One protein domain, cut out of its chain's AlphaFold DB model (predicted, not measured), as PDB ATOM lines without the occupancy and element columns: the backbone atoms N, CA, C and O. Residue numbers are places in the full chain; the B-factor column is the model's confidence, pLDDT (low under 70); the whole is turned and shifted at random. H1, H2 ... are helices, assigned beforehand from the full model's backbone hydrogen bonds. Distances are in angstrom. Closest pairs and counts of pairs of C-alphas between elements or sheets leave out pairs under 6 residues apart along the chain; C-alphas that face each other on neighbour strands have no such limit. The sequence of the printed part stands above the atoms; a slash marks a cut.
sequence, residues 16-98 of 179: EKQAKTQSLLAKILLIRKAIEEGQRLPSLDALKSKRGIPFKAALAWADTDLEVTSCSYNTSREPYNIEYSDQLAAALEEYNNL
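This is residues 16 to 98 of the 179 residues of an uncharacterized protein of Pseudomonas sp. LP_8_YM (UniProt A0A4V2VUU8). Two long helices, H1 and H5, run side by side the same way, and one side of this pair is covered by the chain between them, which holds the short helices H2, H3 and H4 and much loop. The printed part has 83 residues with five named helices, H1 to H5 in order along the chain, and no named strand; its class is all helix. It is compact and rounded, with a radius of gyration of the C-alphas of 11.7 A and spans of 31 by 24 by 21 A.

Find C-alpha 16 at (-22.083, 38.182, 263.655); from there H1, residues 16 to 36, runs 30.3 A to C-alpha 36 at (-33.116, 10.043, 261.079). Read on to H2, residues 42 to 45, H3, residues 55 to 60, and H4, residues 73 to 76. H5, residues 82 to 97, then runs 22.8 A to C-alpha 97 at (-26.501, 8.930, 250.203).

Look first at Ile 28 and Leu 88, the closest C-alphas of H1 and H5, 5.3 A apart: these helices touch at a shallow tilt of 29 degrees, the same way. H3 is close to H5 but not clearly touching, with the C-alphas of Phe 55 and Ala 89 closest at 6.4 A. H3 is also close to H1 but not clearly touching, at a steep tilt of 56 degrees, with the C-alphas of Leu 24 and Leu 59 closest at 7.9 A. H4 and H5 only just touch, and only at the corner, with 3 pairs of C-alphas within 8 A; Ser 76 and Ser 85 are closest at 5.8 A, and H5 takes part with residues 82 to 85 alone. H2 touches no helix; its Leu 44 has its C-alpha 7.0 A from that of Ala 58 in H3, the closest pair of these two. In H1, H3 and H5 every O i to N i+4 pair is within hydrogen-bond range; H2 and H4 are too short for such a pair.

The C-alphas of Glu 16 and Lys 50 are the two farthest apart, at 33.0 A. The printed part has no cut; the link from H3 to H4, residues 61 to 72, is long. The mean pLDDT of the printed part is 91.9, and no printed residue is under 70.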
ATOM      1  N   GLU A  16     -22.179  38.743 265.006       85.69
ATOM      2  CA  GLU A  16     -22.083  38.182 263.655       85.69
ATOM      3  C   GLU A  16     -21.341  36.840 263.660       85.69
ATOM      4  O   GLU A  16     -21.823  35.863 263.087       85.69
ATOM      5  N   LYS A  17     -20.203  36.758 264.361       86.56
ATOM      6  CA  LYS A  17     -19.447  35.507 264.512       86.56
ATOM      7  C   LYS A  17     -20.286  34.408 265.163       86.56
ATOM      8  O   LYS A  17     -20.361  33.308 264.620       86.56
ATOM      9  N   GLN A  18     -20.945  34.717 266.280       88.25
ATOM     10  CA  GLN A  18     -21.813  33.773 266.985       88.25
ATOM     11  C   GLN A  18     -22.962  33.288 266.097       88.25
ATOM     12  O   GLN A  18     -23.213  32.088 266.040       88.25
ATOM     13  N   ALA A  19     -23.598  34.185 265.342       88.31
ATOM     14  CA  ALA A  19     -24.678  33.840 264.423       88.31
ATOM     15  C   ALA A  19     -24.215  32.880 263.313       88.31
ATOM     16  O   ALA A  19     -24.935  31.951 262.953       88.31
ATOM     17  N   LYS A  20     -22.994  33.049 262.783       89.25
ATOM     18  CA  LYS A  20     -22.434  32.114 261.791       89.25
ATOM     19  C   LYS A  20     -22.164  30.733 262.389       89.25
ATOM     20  O   LYS A  20     -22.477  29.736 261.739       89.25
ATOM     21  N   THR A  21     -21.635  30.663 263.610       91.69
ATOM     22  CA  THR A  21     -21.429  29.389 264.320       91.69
ATOM     23  C   THR A  21     -22.761  28.701 264.633       91.69
ATOM     24  O   THR A  21     -22.914  27.510 264.365       91.69
ATOM     25  N   GLN A  22     -23.756  29.449 265.118       92.25
ATOM     26  CA  GLN A  22     -25.110  28.942 265.366       92.25
ATOM     27  C   GLN A  22     -25.775  28.434 264.087       92.25
ATOM     28  O   GLN A  22     -26.388  27.373 264.102       92.25
ATOM     29  N   SER A  23     -25.588  29.128 262.964       91.94
ATOM     30  CA  SER A  23     -26.092  28.667 261.670       91.94
ATOM     31  C   SER A  23     -25.481  27.325 261.253       91.94
ATOM     32  O   SER A  23     -26.205  26.437 260.812       91.94
ATOM     33  N   LEU A  24     -24.166  27.127 261.423       93.69
ATOM     34  CA  LEU A  24     -23.535  25.831 261.134       93.69
ATOM     35  C   LEU A  24     -24.133  24.712 261.996       93.69
ATOM     36  O   LEU A  24     -24.455  23.650 261.469       93.69
ATOM     37  N   LEU A  25     -24.339  24.967 263.288       94.25
ATOM     38  CA  LEU A  25     -24.988  24.023 264.198       94.25
ATOM     39  C   LEU A  25     -26.426  23.702 263.777       94.25
ATOM     40  O   LEU A  25     -26.784  22.530 263.692       94.25
ATOM     41  N   ALA A  26     -27.224  24.721 263.454       94.31
ATOM     42  CA  ALA A  26     -28.596  24.546 262.986       94.31
ATOM     43  C   ALA A  26     -28.647  23.677 261.720       94.31
ATOM     44  O   ALA A  26     -29.416  22.719 261.657       94.31
ATOM     45  N   LYS A  27     -27.755  23.933 260.752       95.69
ATOM     46  CA  LYS A  27     -27.632  23.116 259.534       95.69
ATOM     47  C   LYS A  27     -27.344  21.651 259.846       95.69
ATOM     48  O   LYS A  27     -27.990  20.779 259.274       95.69
ATOM     49  N   ILE A  28     -26.395  21.378 260.743       95.31
ATOM     50  CA  ILE A  28     -26.039  20.006 261.140       95.31
ATOM     51  C   ILE A  28     -27.245  19.304 261.766       95.31
ATOM     52  O   ILE A  28     -27.554  18.177 261.387       95.31
ATOM     53  N   LEU A  29     -27.931  19.967 262.701       95.62
ATOM     54  CA  LEU A  29     -29.089  19.402 263.396       95.62
ATOM     55  C   LEU A  29     -30.235  19.089 262.433       95.62
ATOM     56  O   LEU A  29     -30.785  17.994 262.483       95.62
ATOM     57  N   LEU A  30     -30.558  20.015 261.528       95.50
ATOM     58  CA  LEU A  30     -31.619  19.825 260.539       95.50
ATOM     59  C   LEU A  30     -31.309  18.672 259.585       95.50
ATOM     60  O   LEU A  30     -32.181  17.852 259.315       95.50
ATOM     61  N   ILE A  31     -30.067  18.583 259.102       94.88
ATOM     62  CA  ILE A  31     -29.654  17.508 258.195       94.88
ATOM     63  C   ILE A  31     -29.686  16.156 258.909       94.88
ATOM     64  O   ILE A  31     -30.217  15.199 258.353       94.88
ATOM     65  N   ARG A  32     -29.176  16.068 260.144       95.19
ATOM     66  CA  ARG A  32     -29.224  14.825 260.931       95.19
ATOM     67  C   ARG A  32     -30.650  14.386 261.220       95.19
ATOM     68  O   ARG A  32     -30.976  13.232 260.984       95.19
ATOM     69  N   LYS A  33     -31.513  15.316 261.629       94.44
ATOM     70  CA  LYS A  33     -32.935  15.035 261.836       94.44
ATOM     71  C   LYS A  33     -33.595  14.511 260.558       94.44
ATOM     72  O   LYS A  33     -34.313  13.521 260.600       94.44
ATOM     73  N   ALA A  34     -33.301  15.124 259.412       91.81
ATOM     74  CA  ALA A  34     -33.816  14.666 258.126       91.81
ATOM     75  C   ALA A  34     -33.312  13.256 257.759       91.81
ATOM     76  O   ALA A  34     -34.079  12.453 257.235       91.81
ATOM     77  N   ILE A  35     -32.052  12.929 258.077       91.88
ATOM     78  CA  ILE A  35     -31.504  11.571 257.925       91.88
ATOM     79  C   ILE A  35     -32.249  10.575 258.817       91.88
ATOM     80  O   ILE A  35     -32.693   9.542 258.320       91.88
ATOM     81  N   GLU A  36     -32.417  10.891 260.103       91.75
ATOM     82  CA  GLU A  36     -33.116  10.043 261.079       91.75
ATOM     83  C   GLU A  36     -34.571   9.776 260.671       91.75
ATOM     84  O   GLU A  36     -35.057   8.651 260.782       91.75
ATOM     85  N   GLU A  37     -35.258  10.797 260.155       89.50
ATOM     86  CA  GLU A  37     -36.645  10.713 259.692       89.50
ATOM     87  C   GLU A  37     -36.772  10.123 258.274       89.50
ATOM     88  O   GLU A  37     -37.884   9.892 257.796       89.50
ATOM     89  N   GLY A  38     -35.655   9.882 257.577       86.25
ATOM     90  CA  GLY A  38     -35.643   9.433 256.182       86.25
ATOM     91  C   GLY A  38     -36.258  10.445 255.205       86.25
ATOM     92  O   GLY A  38     -36.687  10.075 254.110       86.25
ATOM     93  N   GLN A  39     -36.321  11.719 255.598       88.69
ATOM     94  CA  GLN A  39     -36.939  12.799 254.839       88.69
ATOM     95  C   GLN A  39     -35.897  13.638 254.099       88.69
ATOM     96  O   GLN A  39     -34.735  13.759 254.485       88.69
ATOM     97  N   ARG A  40     -36.334  14.253 253.000       88.81
ATOM     98  CA  ARG A  40     -35.538  15.225 252.249       88.81
ATOM     99  C   ARG A  40     -35.989  16.639 252.597       88.81
ATOM    100  O   ARG A  40     -37.182  16.907 252.669       88.81
ATOM    101  N   LEU A  41     -35.028  17.539 252.775       91.38
ATOM    102  CA  LEU A  41     -35.212  18.966 253.023       91.38
ATOM    103  C   LEU A  41     -35.370  19.702 251.683       91.38
ATOM    104  O   LEU A  41     -34.373  19.863 250.974       91.38
ATOM    105  N   PRO A  42     -36.572  20.193 251.317       90.31
ATOM    106  CA  PRO A  42     -36.811  20.767 249.991       90.31
ATOM    107  C   PRO A  42     -35.941  21.993 249.683       90.31
ATOM    108  O   PRO A  42     -35.436  22.125 248.568       90.31
ATOM    109  N   SER A  43     -35.722  22.874 250.665       92.69
ATOM    110  CA  SER A  43     -34.921  24.092 250.484       92.69
ATOM    111  C   SER A  43     -33.428  23.807 250.306       92.69
ATOM    112  O   SER A  43     -32.743  24.533 249.583       92.69
ATOM    113  N   LEU A  44     -32.924  22.722 250.900       92.06
ATOM    114  CA  LEU A  44     -31.556  22.253 250.698       92.06
ATOM    115  C   LEU A  44     -31.419  21.470 249.380       92.06
ATOM    116  O   LEU A  44     -30.457  21.669 248.637       92.06
ATOM    117  N   ASP A  45     -32.398  20.623 249.052       90.69
ATOM    118  CA  ASP A  45     -32.436  19.835 247.813       90.69
ATOM    119  C   ASP A  45     -32.571  20.713 246.561       90.69
ATOM    120  O   ASP A  45     -32.058  20.348 245.501       90.69
ATOM    121  N   ALA A  46     -33.156  21.909 246.677       89.69
ATOM    122  CA  ALA A  46     -33.153  22.916 245.615       89.69
ATOM    123  C   ALA A  46     -31.730  23.309 245.160       89.69
ATOM    124  O   ALA A  46     -31.544  23.792 244.044       89.69
ATOM    125  N   LEU A  47     -30.715  23.074 246.000       90.19
ATOM    126  CA  LEU A  47     -29.305  23.360 245.722       90.19
ATOM    127  C   LEU A  47     -28.521  22.139 245.208       90.19
ATOM    128  O   LEU A  47     -27.290  22.184 245.078       90.19
ATOM    129  N   LYS A  48     -29.205  21.023 244.937       90.38
ATOM    130  CA  LYS A  48     -28.595  19.766 244.502       90.38
ATOM    131  C   LYS A  48     -27.982  19.887 243.104       90.38
ATOM    132  O   LYS A  48     -28.584  20.392 242.163       90.38
ATOM    133  N   SER A  49     -26.773  19.347 242.950       88.75
ATOM    134  CA  SER A  49     -26.110  19.162 241.655       88.75
ATOM    135  C   SER A  49     -26.273  17.724 241.145       88.75
ATOM    136  O   SER A  49     -26.802  16.856 241.841       88.75
ATOM    137  N   LYS A  50     -25.725  17.416 239.959       84.44
ATOM    138  CA  LYS A  50     -25.706  16.045 239.408       84.44
ATOM    139  C   LYS A  50     -25.111  14.996 240.362       84.44
ATOM    140  O   LYS A  50     -25.437  13.826 240.229       84.44
ATOM    141  N   ARG A  51     -24.232  15.399 241.290       84.38
ATOM    142  CA  ARG A  51     -23.536  14.508 242.240       84.38
ATOM    143  C   ARG A  51     -24.056  14.614 243.682       84.38
ATOM    144  O   ARG A  51     -23.391  14.137 244.589       84.38
ATOM    145  N   GLY A  52     -25.199  15.263 243.901       89.25
ATOM    146  CA  GLY A  52     -25.676  15.613 245.243       89.25
ATOM    147  C   GLY A  52     -25.439  17.083 245.580       89.25
ATOM    148  O   GLY A  52     -25.027  17.877 244.725       89.25
ATOM    149  N   ILE A  53     -25.747  17.464 246.814       93.75
ATOM    150  CA  ILE A  53     -25.564  18.821 247.324       93.75
ATOM    151  C   ILE A  53     -24.080  19.023 247.644       93.75
ATOM    152  O   ILE A  53     -23.545  18.335 248.518       93.75
ATOM    153  N   PRO A  54     -23.386  19.943 246.952       94.75
ATOM    154  CA  PRO A  54     -21.989  20.216 247.247       94.75
ATOM    155  C   PRO A  54     -21.859  21.002 248.556       94.75
ATOM    156  O   PRO A  54     -22.672  21.878 248.852       94.75
ATOM    157  N   PHE A  55     -20.769  20.776 249.294       94.81
ATOM    158  CA  PHE A  55     -20.507  21.439 250.580       94.81
ATOM    159  C   PHE A  55     -20.623  22.971 250.513       94.81
ATOM    160  O   PHE A  55     -21.249  23.602 251.359       94.81
ATOM    161  N   LYS A  56     -20.091  23.586 249.448       94.31
ATOM    162  CA  LYS A  56     -20.186  25.038 249.232       94.31
ATOM    163  C   LYS A  56     -21.635  25.525 249.106       94.31
ATOM    164  O   LYS A  56     -21.937  26.621 249.568       94.31
ATOM    165  N   ALA A  57     -22.518  24.733 248.498       93.69
ATOM    166  CA  ALA A  57     -23.931  25.080 248.406       93.69
ATOM    167  C   ALA A  57     -24.623  24.942 249.763       93.69
ATOM    168  O   ALA A  57     -25.365  25.835 250.147       93.69
ATOM    169  N   ALA A  58     -24.303  23.907 250.539       93.94
ATOM    170  CA  ALA A  58     -24.822  23.774 251.897       93.94
ATOM    171  C   ALA A  58     -24.347  24.902 252.830       93.94
ATOM    172  O   ALA A  58     -25.103  25.370 253.677       93.94
ATOM    173  N   LEU A  59     -23.128  25.418 252.649       94.50
ATOM    174  CA  LEU A  59     -22.676  26.629 253.341       94.50
ATOM    175  C   LEU A  59     -23.458  27.875 252.902       94.50
ATOM    176  O   LEU A  59     -23.832  28.685 253.750       94.50
ATOM    177  N   ALA A  60     -23.750  28.009 251.609       94.12
ATOM    178  CA  ALA A  60     -24.532  29.118 251.064       94.12
ATOM    179  C   ALA A  60     -26.036  29.026 251.370       94.12
ATOM    180  O   ALA A  60     -26.713  30.049 251.302       94.12
ATOM    181  N   TRP A  61     -26.539  27.838 251.721       94.88
ATOM    182  CA  TRP A  61     -27.938  27.603 252.063       94.88
ATOM    183  C   TRP A  61     -28.408  28.583 253.137       94.88
ATOM    184  O   TRP A  61     -27.737  28.772 254.159       94.88
ATOM    185  N   ALA A  62     -29.538  29.217 252.864       93.25
ATOM    186  CA  ALA A  62     -30.223  30.121 253.759       93.25
ATOM    187  C   ALA A  62     -31.719  29.852 253.629       93.25
ATOM    188  O   ALA A  62     -32.227  29.710 252.516       93.25
ATOM    189  N   ASP A  63     -32.386  29.768 254.766       92.06
ATOM    190  CA  ASP A  63     -33.808  29.502 254.874       92.06
ATOM    191  C   ASP A  63     -34.304  30.203 256.137       92.06
ATOM    192  O   ASP A  63     -33.851  29.896 257.242       92.06
ATOM    193  N   THR A  64     -35.165  31.205 255.963       88.81
ATOM    194  CA  THR A  64     -35.686  32.006 257.074       88.81
ATOM    195  C   THR A  64     -36.578  31.189 257.989       88.81
ATOM    196  O   THR A  64     -36.570  31.426 259.193       88.81
ATOM    197  N   ASP A  65     -37.295  30.214 257.437       88.94
ATOM    198  CA  ASP A  65     -38.293  29.438 258.171       88.94
ATOM    199  C   ASP A  65     -37.621  28.383 259.056       88.94
ATOM    200  O   ASP A  65     -38.135  28.013 260.108       88.94
ATOM    201  N   LEU A  66     -36.431  27.937 258.647       85.81
ATOM    202  CA  LEU A  66     -35.593  26.997 259.390       85.81
ATOM    203  C   LEU A  66     -34.487  27.692 260.208       85.81
ATOM    204  O   LEU A  66     -33.615  27.013 260.748       85.81
ATOM    205  N   GLU A  67     -34.500  29.029 260.281       86.81
ATOM    206  CA  GLU A  67     -33.497  29.865 260.966       86.81
ATOM    207  C   GLU A  67     -32.049  29.618 260.496       86.81
ATOM    208  O   GLU A  67     -31.067  29.798 261.223       86.81
ATOM    209  N   VAL A  68     -31.890  29.233 259.231       90.88
ATOM    210  CA  VAL A  68     -30.597  28.925 258.628       90.88
ATOM    211  C   VAL A  68     -30.082  30.126 257.842       90.88
ATOM    212  O   VAL A  68     -30.748  30.641 256.947       90.88
ATOM    213  N   THR A  69     -28.841  30.547 258.099       91.69
ATOM    214  CA  THR A  69     -28.207  31.653 257.357       91.69
ATOM    215  C   THR A  69     -26.986  31.207 256.559       91.69
ATOM    216  O   THR A  69     -26.295  30.241 256.896       91.69
ATOM    217  N   SER A  70     -26.670  31.939 255.493       92.00
ATOM    218  CA  SER A  70     -25.493  31.642 254.679       92.00
ATOM    219  C   SER A  70     -24.198  31.866 255.469       92.00
ATOM    220  O   SER A  70     -24.054  32.827 256.230       92.00
ATOM    221  N   CYS A  71     -23.220  30.987 255.277       91.38
ATOM    222  CA  CYS A  71     -21.887  31.090 255.856       91.38
ATOM    223  C   CYS A  71     -20.845  31.038 254.734       91.38
ATOM    224  O   CYS A  71     -20.992  30.288 253.769       91.38
ATOM    225  N   SER A  72     -19.802  31.863 254.829       90.56
ATOM    226  CA  SER A  72     -18.720  31.842 253.844       90.56
ATOM    227  C   SER A  72     -17.784  30.659 254.105       90.56
ATOM    228  O   SER A  72     -17.616  30.232 255.247       90.56
ATOM    229  N   TYR A  73     -17.124  30.159 253.058       92.19
ATOM    230  CA  TYR A  73     -16.145  29.074 253.201       92.19
ATOM    231  C   TYR A  73     -14.990  29.446 254.141       92.19
ATOM    232  O   TYR A  73     -14.560  28.637 254.954       92.19
ATOM    233  N   ASN A  74     -14.513  30.690 254.071       91.50
ATOM    234  CA  ASN A  74     -13.420  31.147 254.928       91.50
ATOM    235  C   ASN A  74     -13.844  31.139 256.398       91.50
ATOM    236  O   ASN A  74     -13.108  30.631 257.233       91.50
ATOM    237  N   THR A  75     -15.056  31.621 256.686       89.56
ATOM    238  CA  THR A  75     -15.620  31.641 258.044       89.56
ATOM    239  C   THR A  75     -15.827  30.238 258.602       89.56
ATOM    240  O   THR A  75     -15.617  30.012 259.792       89.56
ATOM    241  N   SER A  76     -16.216  29.278 257.760       90.44
ATOM    242  CA  SER A  76     -16.393  27.887 258.181       90.44
ATOM    243  C   SER A  76     -15.046  27.227 258.529       90.44
ATOM    244  O   SER A  76     -14.960  26.417 259.444       90.44
ATOM    245  N   ARG A  77     -13.962  27.619 257.850       93.75
ATOM    246  CA  ARG A  77     -12.601  27.112 258.091       93.75
ATOM    247  C   ARG A  77     -11.831  27.845 259.195       93.75
ATOM    248  O   ARG A  77     -10.669  27.520 259.426       93.75
ATOM    249  N   GLU A  78     -12.441  28.806 259.887       92.06
ATOM    250  CA  GLU A  78     -11.814  29.426 261.057       92.06
ATOM    251  C   GLU A  78     -11.657  28.403 262.205       92.06
ATOM    252  O   GLU A  78     -12.487  27.500 262.329       92.06
ATOM    253  N   PRO A  79     -10.634  28.529 263.078       91.38
ATOM    254  CA  PRO A  79     -10.315  27.514 264.092       91.38
ATOM    255  C   PRO A  79     -11.473  27.127 265.020       91.38
ATOM    256  O   PRO A  79     -11.544  25.995 265.473       91.38
ATOM    257  N   TYR A  80     -12.395  28.052 265.287       89.75
ATOM    258  CA  TYR A  80     -13.557  27.823 266.151       89.75
ATOM    259  C   TYR A  80     -14.783  27.253 265.413       89.75
ATOM    260  O   TYR A  80     -15.774  26.920 266.054       89.75
ATOM    261  N   ASN A  81     -14.738  27.158 264.079       92.31
ATOM    262  CA  ASN A  81     -15.816  26.627 263.237       92.31
ATOM    263  C   ASN A  81     -15.420  25.358 262.472       92.31
ATOM    264  O   ASN A  81     -16.283  24.732 261.849       92.31
ATOM    265  N   ILE A  82     -14.138  24.986 262.488       92.81
ATOM    266  CA  ILE A  82     -13.621  23.878 261.684       92.81
ATOM    267  C   ILE A  82     -14.276  22.547 262.064       92.81
ATOM    268  O   ILE A  82     -14.749  21.838 261.183       92.81
ATOM    269  N   GLU A  83     -14.439  22.280 263.362       94.75
ATOM    270  CA  GLU A  83     -15.086  21.060 263.857       94.75
ATOM    271  C   GLU A  83     -16.545  20.963 263.394       94.75
ATOM    272  O   GLU A  83     -16.980  19.920 262.907       94.75
ATOM    273  N   TYR A  84     -17.301  22.061 263.475       94.25
ATOM    274  CA  TYR A  84     -18.680  22.105 262.982       94.25
ATOM    275  C   TYR A  84     -18.741  21.954 261.463       94.25
ATOM    276  O   TYR A  84     -19.632  21.299 260.931       94.25
ATOM    277  N   SER A  85     -17.776  22.518 260.744       94.06
ATOM    278  CA  SER A  85     -17.700  22.384 259.289       94.06
ATOM    279  C   SER A  85     -17.444  20.948 258.853       94.06
ATOM    280  O   SER A  85     -18.056  20.492 257.889       94.06
ATOM    281  N   ASP A  86     -16.583  20.227 259.566       95.19
ATOM    282  CA  ASP A  86     -16.287  18.828 259.268       95.19
ATOM    283  C   ASP A  86     -17.470  17.922 259.649       95.19
ATOM    284  O   ASP A  86     -17.839  17.032 258.882       95.19
ATOM    285  N   GLN A  87     -18.163  18.217 260.755       95.81
ATOM    286  CA  GLN A  87     -19.427  17.551 261.100       95.81
ATOM    287  C   GLN A  87     -20.526  17.796 260.059       95.81
ATOM    288  O   GLN A  87     -21.273  16.874 259.727       95.81
ATOM    289  N   LEU A  88     -20.624  19.018 259.528       96.12
ATOM    290  CA  LEU A  88     -21.558  19.354 258.455       96.12
ATOM    291  C   LEU A  88     -21.214  18.597 257.169       96.12
ATOM    292  O   LEU A  88     -22.121  18.117 256.495       96.12
ATOM    293  N   ALA A  89     -19.928  18.478 256.828       95.56
ATOM    294  CA  ALA A  89     -19.482  17.717 255.666       95.56
ATOM    295  C   ALA A  89     -19.848  16.230 255.793       95.56
ATOM    296  O   ALA A  89     -20.424  15.675 254.860       95.56
ATOM    297  N   ALA A  90     -19.604  15.623 256.958       95.69
ATOM    298  CA  ALA A  90     -19.978  14.236 257.229       95.69
ATOM    299  C   ALA A  90     -21.499  14.019 257.136       95.69
ATOM    300  O   ALA A  90     -21.954  13.118 256.431       95.69
ATOM    301  N   ALA A  91     -22.293  14.893 257.767       95.06
ATOM    302  CA  ALA A  91     -23.754  14.832 257.691       95.06
ATOM    303  C   ALA A  91     -24.265  15.009 256.248       95.06
ATOM    304  O   ALA A  91     -25.230  14.369 255.847       95.06
ATOM    305  N   LEU A  92     -23.614  15.848 255.437       95.12
ATOM    306  CA  LEU A  92     -23.957  16.024 254.023       95.12
ATOM    307  C   LEU A  92     -23.658  14.801 253.167       95.12
ATOM    308  O   LEU A  92     -24.419  14.525 252.242       95.12
ATOM    309  N   GLU A  93     -22.547  14.109 253.411       94.62
ATOM    310  CA  GLU A  93     -22.242  12.875 252.690       94.62
ATOM    311  C   GLU A  93     -23.306  11.814 252.966       94.62
ATOM    312  O   GLU A  93     -23.867  11.249 252.026       94.62
ATOM    313  N   GLU A  94     -23.662  11.622 254.235       93.69
ATOM    314  CA  GLU A  94     -24.739  10.719 254.642       93.69
ATOM    315  C   GLU A  94     -26.088  11.137 254.036       93.69
ATOM    316  O   GLU A  94     -26.769  10.336 253.394       93.69
ATOM    317  N   TYR A  95     -26.425  12.426 254.116       93.75
ATOM    318  CA  TYR A  95     -27.648  12.965 253.533       93.75
ATOM    319  C   TYR A  95     -27.699  12.805 252.010       93.75
ATOM    320  O   TYR A  95     -28.746  12.503 251.439       93.75
ATOM    321  N   ASN A  96     -26.589  12.985 251.295       92.69
ATOM    322  CA  ASN A  96     -26.548  12.760 249.850       92.69
ATOM    323  C   ASN A  96     -26.798  11.287 249.499       92.69
ATOM    324  O   ASN A  96     -27.460  11.020 248.492       92.69
ATOM    325  N   ASN A  97     -26.350  10.372 250.358       90.31
ATOM    326  CA  ASN A  97     -26.501   8.930 250.203       90.31
ATOM    327  C   ASN A  97     -27.853   8.377 250.676       90.31
ATOM    328  O   ASN A  97     -28.124   7.210 250.404       90.31
ATOM    329  N   LEU A  98     -28.716   9.183 251.315       85.50
ATOM    330  CA  LEU A  98     -30.103   8.796 251.609       85.50
ATOM    331  C   LEU A  98     -30.782   8.299 250.327       85.50
ATOM    332  O   LEU A  98     -31.151   9.086 249.448       85.50
TER     333      LEU A  98